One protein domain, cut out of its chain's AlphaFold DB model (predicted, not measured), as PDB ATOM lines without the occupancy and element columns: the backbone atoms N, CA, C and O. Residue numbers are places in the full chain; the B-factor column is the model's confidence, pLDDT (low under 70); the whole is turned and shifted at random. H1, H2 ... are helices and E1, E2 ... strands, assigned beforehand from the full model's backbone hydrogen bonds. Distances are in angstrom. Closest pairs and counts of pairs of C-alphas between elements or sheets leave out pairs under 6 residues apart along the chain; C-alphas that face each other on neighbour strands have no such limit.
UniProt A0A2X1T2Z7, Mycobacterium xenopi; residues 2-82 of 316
ATOM      1  N   LEU A   2     107.557  51.047  75.253       93.06
ATOM      2  CA  LEU A   2     107.780  51.710  73.961       93.06
ATOM      3  C   LEU A   2     106.998  53.033  73.893       93.06
ATOM      4  O   LEU A   2     105.777  53.025  74.048       93.06
ATOM      5  N   ARG A   3     107.682  54.151  73.626       94.62
ATOM      6  CA  ARG A   3     107.057  55.450  73.330       94.62
ATOM      7  C   ARG A   3     106.933  55.616  71.818       94.62
ATOM      8  O   ARG A   3     107.902  55.413  71.093       94.62
ATOM      9  N   VAL A   4     105.750  56.005  71.350       94.88
ATOM     10  CA  VAL A   4     105.498  56.308  69.935       94.88
ATOM     11  C   VAL A   4     105.336  57.814  69.765       94.88
ATOM     12  O   VAL A   4     104.673  58.447  70.584       94.88
ATOM     13  N   VAL A   5     105.947  58.371  68.721       93.81
ATOM     14  CA  VAL A   5     105.912  59.803  68.412       93.81
ATOM     15  C   VAL A   5     105.422  60.006  66.985       93.81
ATOM     16  O   VAL A   5     106.024  59.492  66.047       93.81
ATOM     17  N   ASP A   6     104.346  60.769  66.838       93.81
ATOM     18  CA  ASP A   6     103.831  61.216  65.546       93.81
ATOM     19  C   ASP A   6     104.503  62.540  65.168       93.81
ATOM     20  O   ASP A   6     104.387  63.526  65.900       93.81
ATOM     21  N   LEU A   7     105.236  62.553  64.055       92.06
ATOM     22  CA  LEU A   7     105.946  63.736  63.572       92.06
ATOM     23  C   LEU A   7     105.030  64.747  62.873       92.06
ATOM     24  O   LEU A   7     105.490  65.848  62.603       92.06
ATOM     25  N   SER A   8     103.760  64.428  62.616       88.75
ATOM     26  CA  SER A   8     102.788  65.411  62.112       88.75
ATOM     27  C   SER A   8     102.296  66.379  63.202       88.75
ATOM     28  O   SER A   8     101.711  67.425  62.908       88.75
ATOM     29  N   ALA A   9     102.539  66.052  64.477       82.19
ATOM     30  CA  ALA A   9     102.142  66.854  65.627       82.19
ATOM     31  C   ALA A   9     103.298  67.714  66.170       82.19
ATOM     32  O   ALA A   9     104.478  67.391  66.031       82.19
ATOM     33  N   ALA A  10     102.952  68.823  66.836       66.25
ATOM     34  CA  ALA A  10     103.932  69.733  67.426       66.25
ATOM     35  C   ALA A  10     104.850  69.013  68.443       66.25
ATOM     36  O   ALA A  10     104.383  68.168  69.211       66.25
ATOM     37  N   PRO A  11     106.151  69.353  68.485       65.69
ATOM     38  CA  PRO A  11     107.129  68.615  69.273       65.69
ATOM     39  C   PRO A  11     106.948  68.819  70.789       65.69
ATOM     40  O   PRO A  11     107.054  69.939  71.283       65.69
ATOM     41  N   ASP A  12     106.783  67.724  71.539       68.94
ATOM     42  CA  ASP A  12     107.002  67.679  72.995       68.94
ATOM     43  C   ASP A  12     108.328  66.961  73.294       68.94
ATOM     44  O   ASP A  12     108.397  65.730  73.392       68.94
ATOM     45  N   VAL A  13     109.411  67.737  73.373       66.00
ATOM     46  CA  VAL A  13     110.785  67.208  73.419       66.00
ATOM     47  C   VAL A  13     111.301  66.958  74.840       66.00
ATOM     48  O   VAL A  13     112.506  66.836  75.050       66.00
ATOM     49  N   ASN A  14     110.431  66.852  75.847       71.19
ATOM     50  CA  ASN A  14     110.910  66.496  77.180       71.19
ATOM     51  C   ASN A  14     111.194  64.982  77.262       71.19
ATOM     52  O   ASN A  14     110.317  64.169  77.572       71.19
ATOM     53  N   VAL A  15     112.422  64.588  76.910       78.19
ATOM     54  CA  VAL A  15     112.911  63.204  76.990       78.19
ATOM     55  C   VAL A  15     114.091  63.151  77.959       78.19
ATOM     56  O   VAL A  15     115.215  63.507  77.609       78.19
ATOM     57  N   ALA A  16     113.839  62.703  79.190       75.44
ATOM     58  CA  ALA A  16     114.901  62.480  80.166       75.44
ATOM     59  C   ALA A  16     115.765  61.262  79.773       75.44
ATOM     60  O   ALA A  16     115.226  60.274  79.270       75.44
ATOM     61  N   PRO A  17     117.091  61.295  79.998       75.69
ATOM     62  CA  PRO A  17     117.949  60.132  79.808       75.69
ATOM     63  C   PRO A  17     117.854  59.149  81.002       75.69
ATOM     64  O   PRO A  17     117.812  59.605  82.147       75.69
ATOM     65  N   PRO A  18     117.903  57.820  80.773       75.50
ATOM     66  CA  PRO A  18     117.846  57.160  79.470       75.50
ATOM     67  C   PRO A  18     116.430  57.238  78.856       75.50
ATOM     68  O   PRO A  18     115.441  57.068  79.567       75.50
ATOM     69  N   PRO A  19     116.318  57.481  77.535       80.94
ATOM     70  CA  PRO A  19     115.039  57.757  76.872       80.94
ATOM     71  C   PRO A  19     114.130  56.524  76.740       80.94
ATOM     72  O   PRO A  19     112.927  56.668  76.502       80.94
ATOM     73  N   GLY A  20     114.701  55.322  76.863       90.00
ATOM     74  CA  GLY A  20     114.053  54.070  76.495       90.00
ATOM     75  C   GLY A  20     113.758  53.978  74.994       90.00
ATOM     76  O   GLY A  20     114.152  54.827  74.191       90.00
ATOM     77  N   VAL A  21     113.016  52.935  74.610       96.88
ATOM     78  CA  VAL A  21     112.660  52.714  73.205       96.88
ATOM     79  C   VAL A  21     111.663  53.775  72.736       96.88
ATOM     80  O   VAL A  21     110.530  53.833  73.223       96.88
ATOM     81  N   ILE A  22     112.073  54.575  71.753       96.44
ATOM     82  CA  ILE A  22     111.254  55.607  71.112       96.44
ATOM     83  C   ILE A  22     111.174  55.311  69.618       96.44
ATOM     84  O   ILE A  22     112.198  55.305  68.936       96.44
ATOM     85  N   VAL A  23     109.963  55.130  69.098       97.50
ATOM     86  CA  VAL A  23     109.720  54.971  67.659       97.50
ATOM     87  C   VAL A  23     108.938  56.171  67.155       97.50
ATOM     88  O   VAL A  23     107.804  56.402  67.576       97.50
ATOM     89  N   ALA A  24     109.558  56.940  66.267       96.50
ATOM     90  CA  ALA A  24     108.893  58.041  65.584       96.50
ATOM     91  C   ALA A  24     108.310  57.573  64.244       96.50
ATOM     92  O   ALA A  24     108.804  56.610  63.653       96.50
ATOM     93  N   PHE A  25     107.281  58.250  63.747       97.19
ATOM     94  CA  PHE A  25     106.754  58.022  62.405       97.19
ATOM     95  C   PHE A  25     106.237  59.314  61.774       97.19
ATOM     96  O   PHE A  25     105.859  60.241  62.485       97.19
ATOM     97  N   GLY A  26     106.227  59.371  60.446       95.44
ATOM     98  CA  GLY A  26     105.714  60.512  59.689       95.44
ATOM     99  C   GLY A  26     105.850  60.311  58.182       95.44
ATOM    100  O   GLY A  26     106.580  59.424  57.731       95.44
ATOM    101  N   SER A  27     105.143  61.134  57.414       95.19
ATOM    102  CA  SER A  27     105.292  61.221  55.958       95.19
ATOM    103  C   SER A  27     106.610  61.896  55.567       95.19
ATOM    104  O   SER A  27     107.268  62.539  56.388       95.19
ATOM    105  N   ALA A  28     106.976  61.837  54.289       92.81
ATOM    106  CA  ALA A  28     108.110  62.574  53.738       92.81
ATOM    107  C   ALA A  28     108.034  64.084  54.035       92.81
ATOM    108  O   ALA A  28     109.063  64.721  54.261       92.81
ATOM    109  N   THR A  29     106.825  64.661  54.074       92.94
ATOM    110  CA  THR A  29     106.621  66.071  54.440       92.94
ATOM    111  C   THR A  29     106.932  66.322  55.913       92.94
ATOM    112  O   THR A  29     107.633  67.284  56.223       92.94
ATOM    113  N   ASP A  30     106.482  65.442  56.808       92.19
ATOM    114  CA  ASP A  30     106.742  65.568  58.247       92.19
ATOM    115  C   ASP A  30     108.239  65.422  58.549       92.19
ATOM    116  O   ASP A  30     108.802  66.183  59.331       92.19
ATOM    117  N   LEU A  31     108.916  64.490  57.869       91.94
ATOM    118  CA  LEU A  31     110.357  64.250  58.011       91.94
ATOM    119  C   LEU A  31     111.216  65.432  57.533       91.94
ATOM    120  O   LEU A  31     112.330  65.610  58.024       91.94
ATOM    121  N   ALA A  32     110.706  66.239  56.599       90.12
ATOM    122  CA  ALA A  32     111.372  67.442  56.104       90.12
ATOM    123  C   ALA A  32     111.130  68.681  56.988       90.12
ATOM    124  O   ALA A  32     111.735  69.732  56.756       90.12
ATOM    125  N   ALA A  33     110.251  68.592  57.991       88.94
ATOM    126  CA  ALA A  33     109.933  69.723  58.848       88.94
ATOM    127  C   ALA A  33     111.131  70.111  59.744       88.94
ATOM    128  O   ALA A  33     111.830  69.234  60.257       88.94
ATOM    129  N   PRO A  34     111.357  71.411  60.036       83.69
ATOM    130  CA  PRO A  34     112.519  71.862  60.815       83.69
ATOM    131  C   PRO A  34     112.658  71.220  62.204       83.69
ATOM    132  O   PRO A  34     113.762  71.094  62.728       83.69
ATOM    133  N   TYR A  35     111.543  70.815  62.817       81.12
ATOM    134  CA  TYR A  35     111.528  70.189  64.138       81.12
ATOM    135  C   TYR A  35     111.766  68.669  64.103       81.12
ATOM    136  O   TYR A  35     112.081  68.087  65.145       81.12
ATOM    137  N   ALA A  36     111.663  68.022  62.935       87.69
ATOM    138  CA  ALA A  36     111.817  66.575  62.793       87.69
ATOM    139  C   ALA A  36     113.233  66.107  63.147       87.69
ATOM    140  O   ALA A  36     113.397  65.053  63.755       87.69
ATOM    141  N   GLU A  37     114.251  66.922  62.861       90.25
ATOM    142  CA  GLU A  37     115.664  66.604  63.109       90.25
ATOM    143  C   GLU A  37     115.946  66.222  64.573       90.25
ATOM    144  O   GLU A  37     116.711  65.296  64.864       90.25
ATOM    145  N   THR A  38     115.258  66.880  65.509       88.69
ATOM    146  CA  THR A  38     115.375  66.579  66.939       88.69
ATOM    147  C   THR A  38     114.899  65.159  67.243       88.69
ATOM    148  O   THR A  38     115.564  64.419  67.974       88.69
ATOM    149  N   TRP A  39     113.783  64.738  66.645       90.44
ATOM    150  CA  TRP A  39     113.254  63.386  66.800       90.44
ATOM    151  C   TRP A  39     114.039  62.347  66.009       90.44
ATOM    152  O   TRP A  39     114.296  61.280  66.554       90.44
ATOM    153  N   LEU A  40     114.497  62.653  64.794       92.25
ATOM    154  CA  LEU A  40     115.366  61.764  64.012       92.25
ATOM    155  C   LEU A  40     116.640  61.401  64.787       92.25
ATOM    156  O   LEU A  40     117.118  60.266  64.739       92.25
ATOM    157  N   THR A  41     117.173  62.353  65.554       90.50
ATOM    158  CA  THR A  41     118.328  62.118  66.423       90.50
ATOM    159  C   THR A  41     117.944  61.427  67.733       90.50
ATOM    160  O   THR A  41     118.655  60.528  68.181       90.50
ATOM    161  N   THR A  42     116.829  61.805  68.359       91.56
ATOM    162  CA  THR A  42     116.448  61.300  69.692       91.56
ATOM    163  C   THR A  42     115.854  59.894  69.648       91.56
ATOM    164  O   THR A  42     116.168  59.071  70.515       91.56
ATOM    165  N   ALA A  43     115.032  59.594  68.644       94.88
ATOM    166  CA  ALA A  43     114.353  58.316  68.499       94.88
ATOM    167  C   ALA A  43     115.349  57.149  68.414       94.88
ATOM    168  O   ALA A  43     116.498  57.294  67.987       94.88
ATOM    169  N   THR A  44     114.899  55.979  68.855       97.12
ATOM    170  CA  THR A  44     115.601  54.713  68.636       97.12
ATOM    171  C   THR A  44     115.672  54.434  67.141       97.12
ATOM    172  O   THR A  44     116.739  54.104  66.633       97.12
ATOM    173  N   PHE A  45     114.559  54.656  66.436       97.94
ATOM    174  CA  PHE A  45     114.466  54.763  64.982       97.94
ATOM    175  C   PHE A  45     113.156  55.434  64.564       97.94
ATOM    176  O   PHE A  45     112.215  55.538  65.355       97.94
ATOM    177  N   THR A  46     113.106  55.873  63.311       98.00
ATOM    178  CA  THR A  46     111.912  56.446  62.688       98.00
ATOM    179  C   THR A  46     111.422  55.523  61.582       98.00
ATOM    180  O   THR A  46     112.241  54.944  60.872       98.00
ATOM    181  N   ILE A  47     110.111  55.373  61.420       98.19
ATOM    182  CA  ILE A  47     109.506  54.598  60.328       98.19
ATOM    183  C   ILE A  47     108.626  55.475  59.437       98.19
ATOM    184  O   ILE A  47     108.059  56.467  59.890       98.19
ATOM    185  N   THR A  48     108.503  55.104  58.171       98.12
ATOM    186  CA  THR A  48     107.666  55.805  57.190       98.12
ATOM    187  C   THR A  48     107.223  54.836  56.095       98.12
ATOM    188  O   THR A  48     107.852  53.797  55.909       98.12
ATOM    189  N   GLU A  49     106.157  55.164  55.372       97.81
ATOM    190  CA  GLU A  49     105.748  54.431  54.160       97.81
ATOM    191  C   GLU A  49     106.423  55.006  52.900       97.81
ATOM    192  O   GLU A  49     106.433  54.370  51.849       97.81
ATOM    193  N   ASP A  50     107.050  56.181  53.016       96.19
ATOM    194  CA  ASP A  50     107.746  56.847  51.920       96.19
ATOM    195  C   ASP A  50     109.181  56.324  51.737       96.19
ATOM    196  O   ASP A  50     109.888  55.949  52.680       96.19
ATOM    197  N   THR A  51     109.660  56.305  50.496       91.06
ATOM    198  CA  THR A  51     111.035  55.885  50.208       91.06
ATOM    199  C   THR A  51     112.029  56.995  50.547       91.06
ATOM    200  O   THR A  51     111.798  58.177  50.291       91.06
ATOM    201  N   GLY A  52     113.174  56.619  51.120       89.50
ATOM    202  CA  GLY A  52     114.205  57.576  51.513       89.50
ATOM    203  C   GLY A  52     115.566  56.933  51.756       89.50
ATOM    204  O   GLY A  52     115.695  55.714  51.874       89.50
ATOM    205  N   THR A  53     116.603  57.768  51.822       89.25
ATOM    206  CA  THR A  53     117.999  57.326  51.985       89.25
ATOM    207  C   THR A  53     118.572  57.595  53.376       89.25
ATOM    208  O   THR A  53     119.621  57.043  53.716       89.25
ATOM    209  N   ASP A  54     117.900  58.401  54.207       94.50
ATOM    210  CA  ASP A  54     118.345  58.681  55.574       94.50
ATOM    211  C   ASP A  54     118.323  57.395  56.410       94.50
ATOM    212  O   ASP A  54     117.274  56.814  56.675       94.50
ATOM    213  N   ARG A  55     119.494  56.956  56.877       93.94
ATOM    214  CA  ARG A  55     119.643  55.737  57.686       93.94
ATOM    215  C   ARG A  55     118.918  55.769  59.036       93.94
ATOM    216  O   ARG A  55     118.838  54.736  59.695       93.94
ATOM    217  N   ARG A  56     118.468  56.941  59.491       96.12
ATOM    218  CA  ARG A  56     117.677  57.112  60.721       96.12
ATOM    219  C   ARG A  56     116.212  56.727  60.517       96.12
ATOM    220  O   ARG A  56     115.507  56.466  61.492       96.12
ATOM    221  N   VAL A  57     115.786  56.678  59.255       97.31
ATOM    222  CA  VAL A  57     114.426  56.406  58.808       97.31
ATOM    223  C   VAL A  57     114.385  55.052  58.095       97.31
ATOM    224  O   VAL A  57     115.234  54.735  57.262       97.31
ATOM    225  N   ILE A  58     113.403  54.227  58.441       97.88
ATOM    226  CA  ILE A  58     113.179  52.912  57.850       97.88
ATOM    227  C   ILE A  58     111.859  52.946  57.087       97.88
ATOM    228  O   ILE A  58     110.803  53.182  57.674       97.88
ATOM    229  N   THR A  59     111.920  52.680  55.784       97.25
ATOM    230  CA  THR A  59     110.723  52.478  54.965       97.25
ATOM    231  C   THR A  59     110.077  51.139  55.315       97.25
ATOM    232  O   THR A  59     110.757  50.112  55.396       97.25
ATOM    233  N   VAL A  60     108.767  51.153  55.545       97.44
ATOM    234  CA  VAL A  60     107.949  49.989  55.897       97.44
ATOM    235  C   VAL A  60     106.684  49.961  55.048       97.44
ATOM    236  O   VAL A  60     106.173  51.005  54.668       97.44
ATOM    237  N   ASP A  61     106.138  48.769  54.800       96.56
ATOM    238  CA  ASP A  61     104.929  48.614  53.972       96.56
ATOM    239  C   ASP A  61     103.684  49.250  54.606       96.56
ATOM    240  O   ASP A  61     102.759  49.658  53.912       96.56
ATOM    241  N   SER A  62     103.626  49.258  55.942       98.00
ATOM    242  CA  SER A  62     102.540  49.874  56.696       98.00
ATOM    243  C   SER A  62     103.023  50.333  58.067       98.00
ATOM    244  O   SER A  62     103.440  49.516  58.901       98.00
ATOM    245  N   VAL A  63     102.930  51.638  58.327       98.25
ATOM    246  CA  VAL A  63     103.283  52.232  59.623       98.25
ATOM    247  C   VAL A  63     102.362  51.720  60.740       98.25
ATOM    248  O   VAL A  63     102.894  51.211  61.729       98.25
ATOM    249  N   PRO A  64     101.014  51.739  60.615       98.19
ATOM    250  CA  PRO A  64     100.127  51.226  61.662       98.19
ATOM    251  C   PRO A  64     100.398  49.764  62.035       98.19
ATOM    252  O   PRO A  64     100.462  49.434  63.221       98.19
ATOM    253  N   LYS A  65     100.607  48.895  61.035       98.25
ATOM    254  CA  LYS A  65     100.918  47.476  61.262       98.25
ATOM    255  C   LYS A  65     102.254  47.310  61.983       98.25
ATOM    256  O   LYS A  65     102.324  46.615  62.993       98.25
ATOM    257  N   THR A  66     103.291  48.003  61.512       98.44
ATOM    258  CA  THR A  66     104.630  47.931  62.112       98.44
ATOM    259  C   THR A  66     104.626  48.427  63.560       98.44
ATOM    260  O   THR A  66     105.238  47.809  64.430       98.44
ATOM    261  N   LEU A  67     103.898  49.508  63.866       98.44
ATOM    262  CA  LEU A  67     103.756  50.004  65.240       98.44
ATOM    263  C   LEU A  67     103.031  49.009  66.150       98.44
ATOM    264  O   LEU A  67     103.418  48.872  67.312       98.44
ATOM    265  N   ALA A  68     101.995  48.326  65.655       98.19
ATOM    266  CA  ALA A  68     101.280  47.309  66.422       98.19
ATOM    267  C   ALA A  68     102.203  46.134  66.792       98.19
ATOM    268  O   ALA A  68     102.302  45.785  67.968       98.19
ATOM    269  N   GLU A  69     102.951  45.609  65.818       97.81
ATOM    270  CA  GLU A  69     103.921  44.523  66.023       97.81
ATOM    271  C   GLU A  69     105.038  44.932  67.000       97.81
ATOM    272  O   GLU A  69     105.382  44.186  67.919       97.81
ATOM    273  N   LEU A  70     105.584  46.145  66.860       98.25
ATOM    274  CA  LEU A  70     106.613  46.663  67.768       98.25
ATOM    275  C   LEU A  70     106.094  46.832  69.200       98.25
ATOM    276  O   LEU A  70     106.820  46.518  70.148       98.25
ATOM    277  N   ARG A  71     104.853  47.307  69.378       97.94
ATOM    278  CA  ARG A  71     104.218  47.428  70.700       97.94
ATOM    279  C   ARG A  71     104.066  46.070  71.365       97.94
ATOM    280  O   ARG A  71     104.444  45.940  72.526       97.94
ATOM    281  N   GLU A  72     103.556  45.080  70.640       97.75
ATOM    282  CA  GLU A  72     103.400  43.716  71.144       97.75
ATOM    283  C   GLU A  72     104.752  43.130  71.569       97.75
ATOM    284  O   GLU A  72     104.915  42.695  72.711       97.75
ATOM    285  N   ARG A  73     105.764  43.210  70.697       97.00
ATOM    286  CA  ARG A  73     107.102  42.673  70.977       97.00
ATOM    287  C   ARG A  73     107.781  43.360  72.156       97.00
ATOM    288  O   ARG A  73     108.284  42.673  73.040       97.00
ATOM    289  N   CYS A  74     107.772  44.693  72.207       97.69
ATOM    290  CA  CYS A  74     108.383  45.442  73.312       97.69
ATOM    291  C   CYS A  74     107.612  45.277  74.631       97.69
ATOM    292  O   CYS A  74     108.192  45.460  75.700       97.69
ATOM    293  N   ALA A  75     106.312  44.968  74.587       97.38
ATOM    294  CA  ALA A  75     105.535  44.620  75.775       97.38
ATOM    295  C   ALA A  75     105.826  43.190  76.252       97.38
ATOM    296  O   ALA A  75     105.790  42.931  77.453       97.38
ATOM    297  N   HIS A  76     106.138  42.277  75.329       97.25
ATOM    298  CA  HIS A  76     106.510  40.904  75.659       97.25
ATOM    299  C   HIS A  76     107.962  40.784  76.165       97.25
ATOM    300  O   HIS A  76     108.211  39.995  77.078       97.25
ATOM    301  N   TRP A  77     108.889  41.599  75.640       97.94
ATOM    302  CA  TRP A  77     110.322  41.632  75.994       97.94
ATOM    303  C   TRP A  77     110.808  43.005  76.516       97.94
ATOM    304  O   TRP A  77     111.753  43.579  75.964       97.94
ATOM    305  N   PRO A  78     110.165  43.602  77.537       97.56
ATOM    306  CA  PRO A  78     110.451  44.971  77.964       97.56
ATOM    307  C   PRO A  78     111.892  45.215  78.435       97.56
ATOM    308  O   PRO A  78     112.418  46.304  78.187       97.56
ATOM    309  N   GLN A  79     112.532  44.253  79.104       97.69
ATOM    310  CA  GLN A  79     113.906  44.373  79.600       97.69
ATOM    311  C   GLN A  79     114.899  44.283  78.448       97.69
ATOM    312  O   GLN A  79     115.716  45.188  78.285       97.69
ATOM    313  N   ALA A  80     114.794  43.251  77.607       98.25
ATOM    314  CA  ALA A  80     115.672  43.101  76.453       98.25
ATOM    315  C   ALA A  80     115.539  44.277  75.475       98.25
ATOM    316  O   ALA A  80     116.547  44.778  74.982       98.25
ATOM    317  N   SER A  81     114.320  44.782  75.245       98.38
ATOM    318  CA  SER A  81     114.097  45.955  74.393       98.38
ATOM    319  C   SER A  81     114.739  47.229  74.953       98.38
ATOM    320  O   SER A  81     115.367  47.968  74.198       98.38
ATOM    321  N   ALA A  82     114.608  47.491  76.258       97.50
ATOM    322  CA  ALA A  82     115.215  48.666  76.887       97.50
ATOM    323  C   ALA A  82     116.749  48.582  76.892       97.50
ATOM    324  O   ALA A  82     117.418  49.514  76.454       97.50
TER     325      ALA A  82
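AT A GLANCE: This is residues 2 to 82 of the 316 residues of a protein of Mycobacterium xenopi (UniProt A0A2X1T2Z7). A small twisted sheet of four short parallel strands makes the core, with the long helix H3 along one face and the shorter H2 over the other. H1 only grazes the sheet, H4 is a short turn beyond the end of H3, and a wide loop, residues 7 to 21, leads from the end of E1 back to the start of E2. The printed part has 81 residues, with four named strands and four named helices in the chain order E1 E2 H1 H2 E3 E4 H3 H4, and its class is mixed, helices and strands. The sheet runs E1 E2 E3 E4, all parallel. The whole is compact, with a radius of gyration of the C-alphas of 12.3 A, and rounded, spanning 33 by 30 by 21 A.

IN THESE COORDINATES: In the sheet, E1 is residues 3 to 6, beginning at C-alpha 3 (107.057, 55.450, 73.330), E2 residues 22 to 25, E3 residues 45 to 48, 10.4 A long, and E4 residues 57 to 59. H3, residues 63 to 76, measures 19.9 A from C-alpha 63 (103.283, 52.232, 59.623) to C-alpha 76. H2, residues 36 to 42, measures 9.8 A. H1 is residues 28 to 31, and H4, residues 78 to 82, ends at C-alpha 82 (115.215, 48.666, 76.887).

HOW THE PARTS SIT: E1 and E4 are the edge strands. E1 and E2 are parallel at 21 degrees, with N 5 and O 23 within hydrogen-bond range at 2.9 A. E2 and E3 are parallel at 21 degrees, with N 47 and O 24 at 2.9 A. E3 and E4 are parallel at 39 degrees, with N 58 and O 46 at 2.8 A. From edge to edge the strands' lines turn by 77 degrees. H3 is on the sheet at a height of 9.5 A, over E2 and along the strands, at 1 degree to E2 on the local plane; its closest C-alphas to E3 are Val 63 and Thr 48, 6.2 A. H2 is on the opposite face at a height of 8.9 A, over E2 and only just over E3, on which 3 of its 7 C-alphas fall. The closest C-alphas of H2 and E2 are Trp 39 and Ala 24, 7.0 A. E2, H1, H2 and E3 form a strand-helix-strand unit, two parallel neighbour strands joined through helices, with a right-handed crossover. H1 only grazes the sheet; it is close to H2 but not clearly touching, with C-alphas 30 and 36 at 6.9 A. H4 is not on the sheet; it is close to H3 but not clearly touching, with C-alphas 74 and 81 at 5.8 A. In H2, H3 and H4 every O i to N i+4 pair is within hydrogen-bond range; H1 is too short for such a pair.

THE WHOLE: The C-alphas farthest apart are those of Pro 34 and His 76, 34.9 A. The printed part has no cut. The link E1 to E2 is long, with 15 residues. The mean pLDDT of the printed part is 91.9, and residues 10 to 13 are under 70.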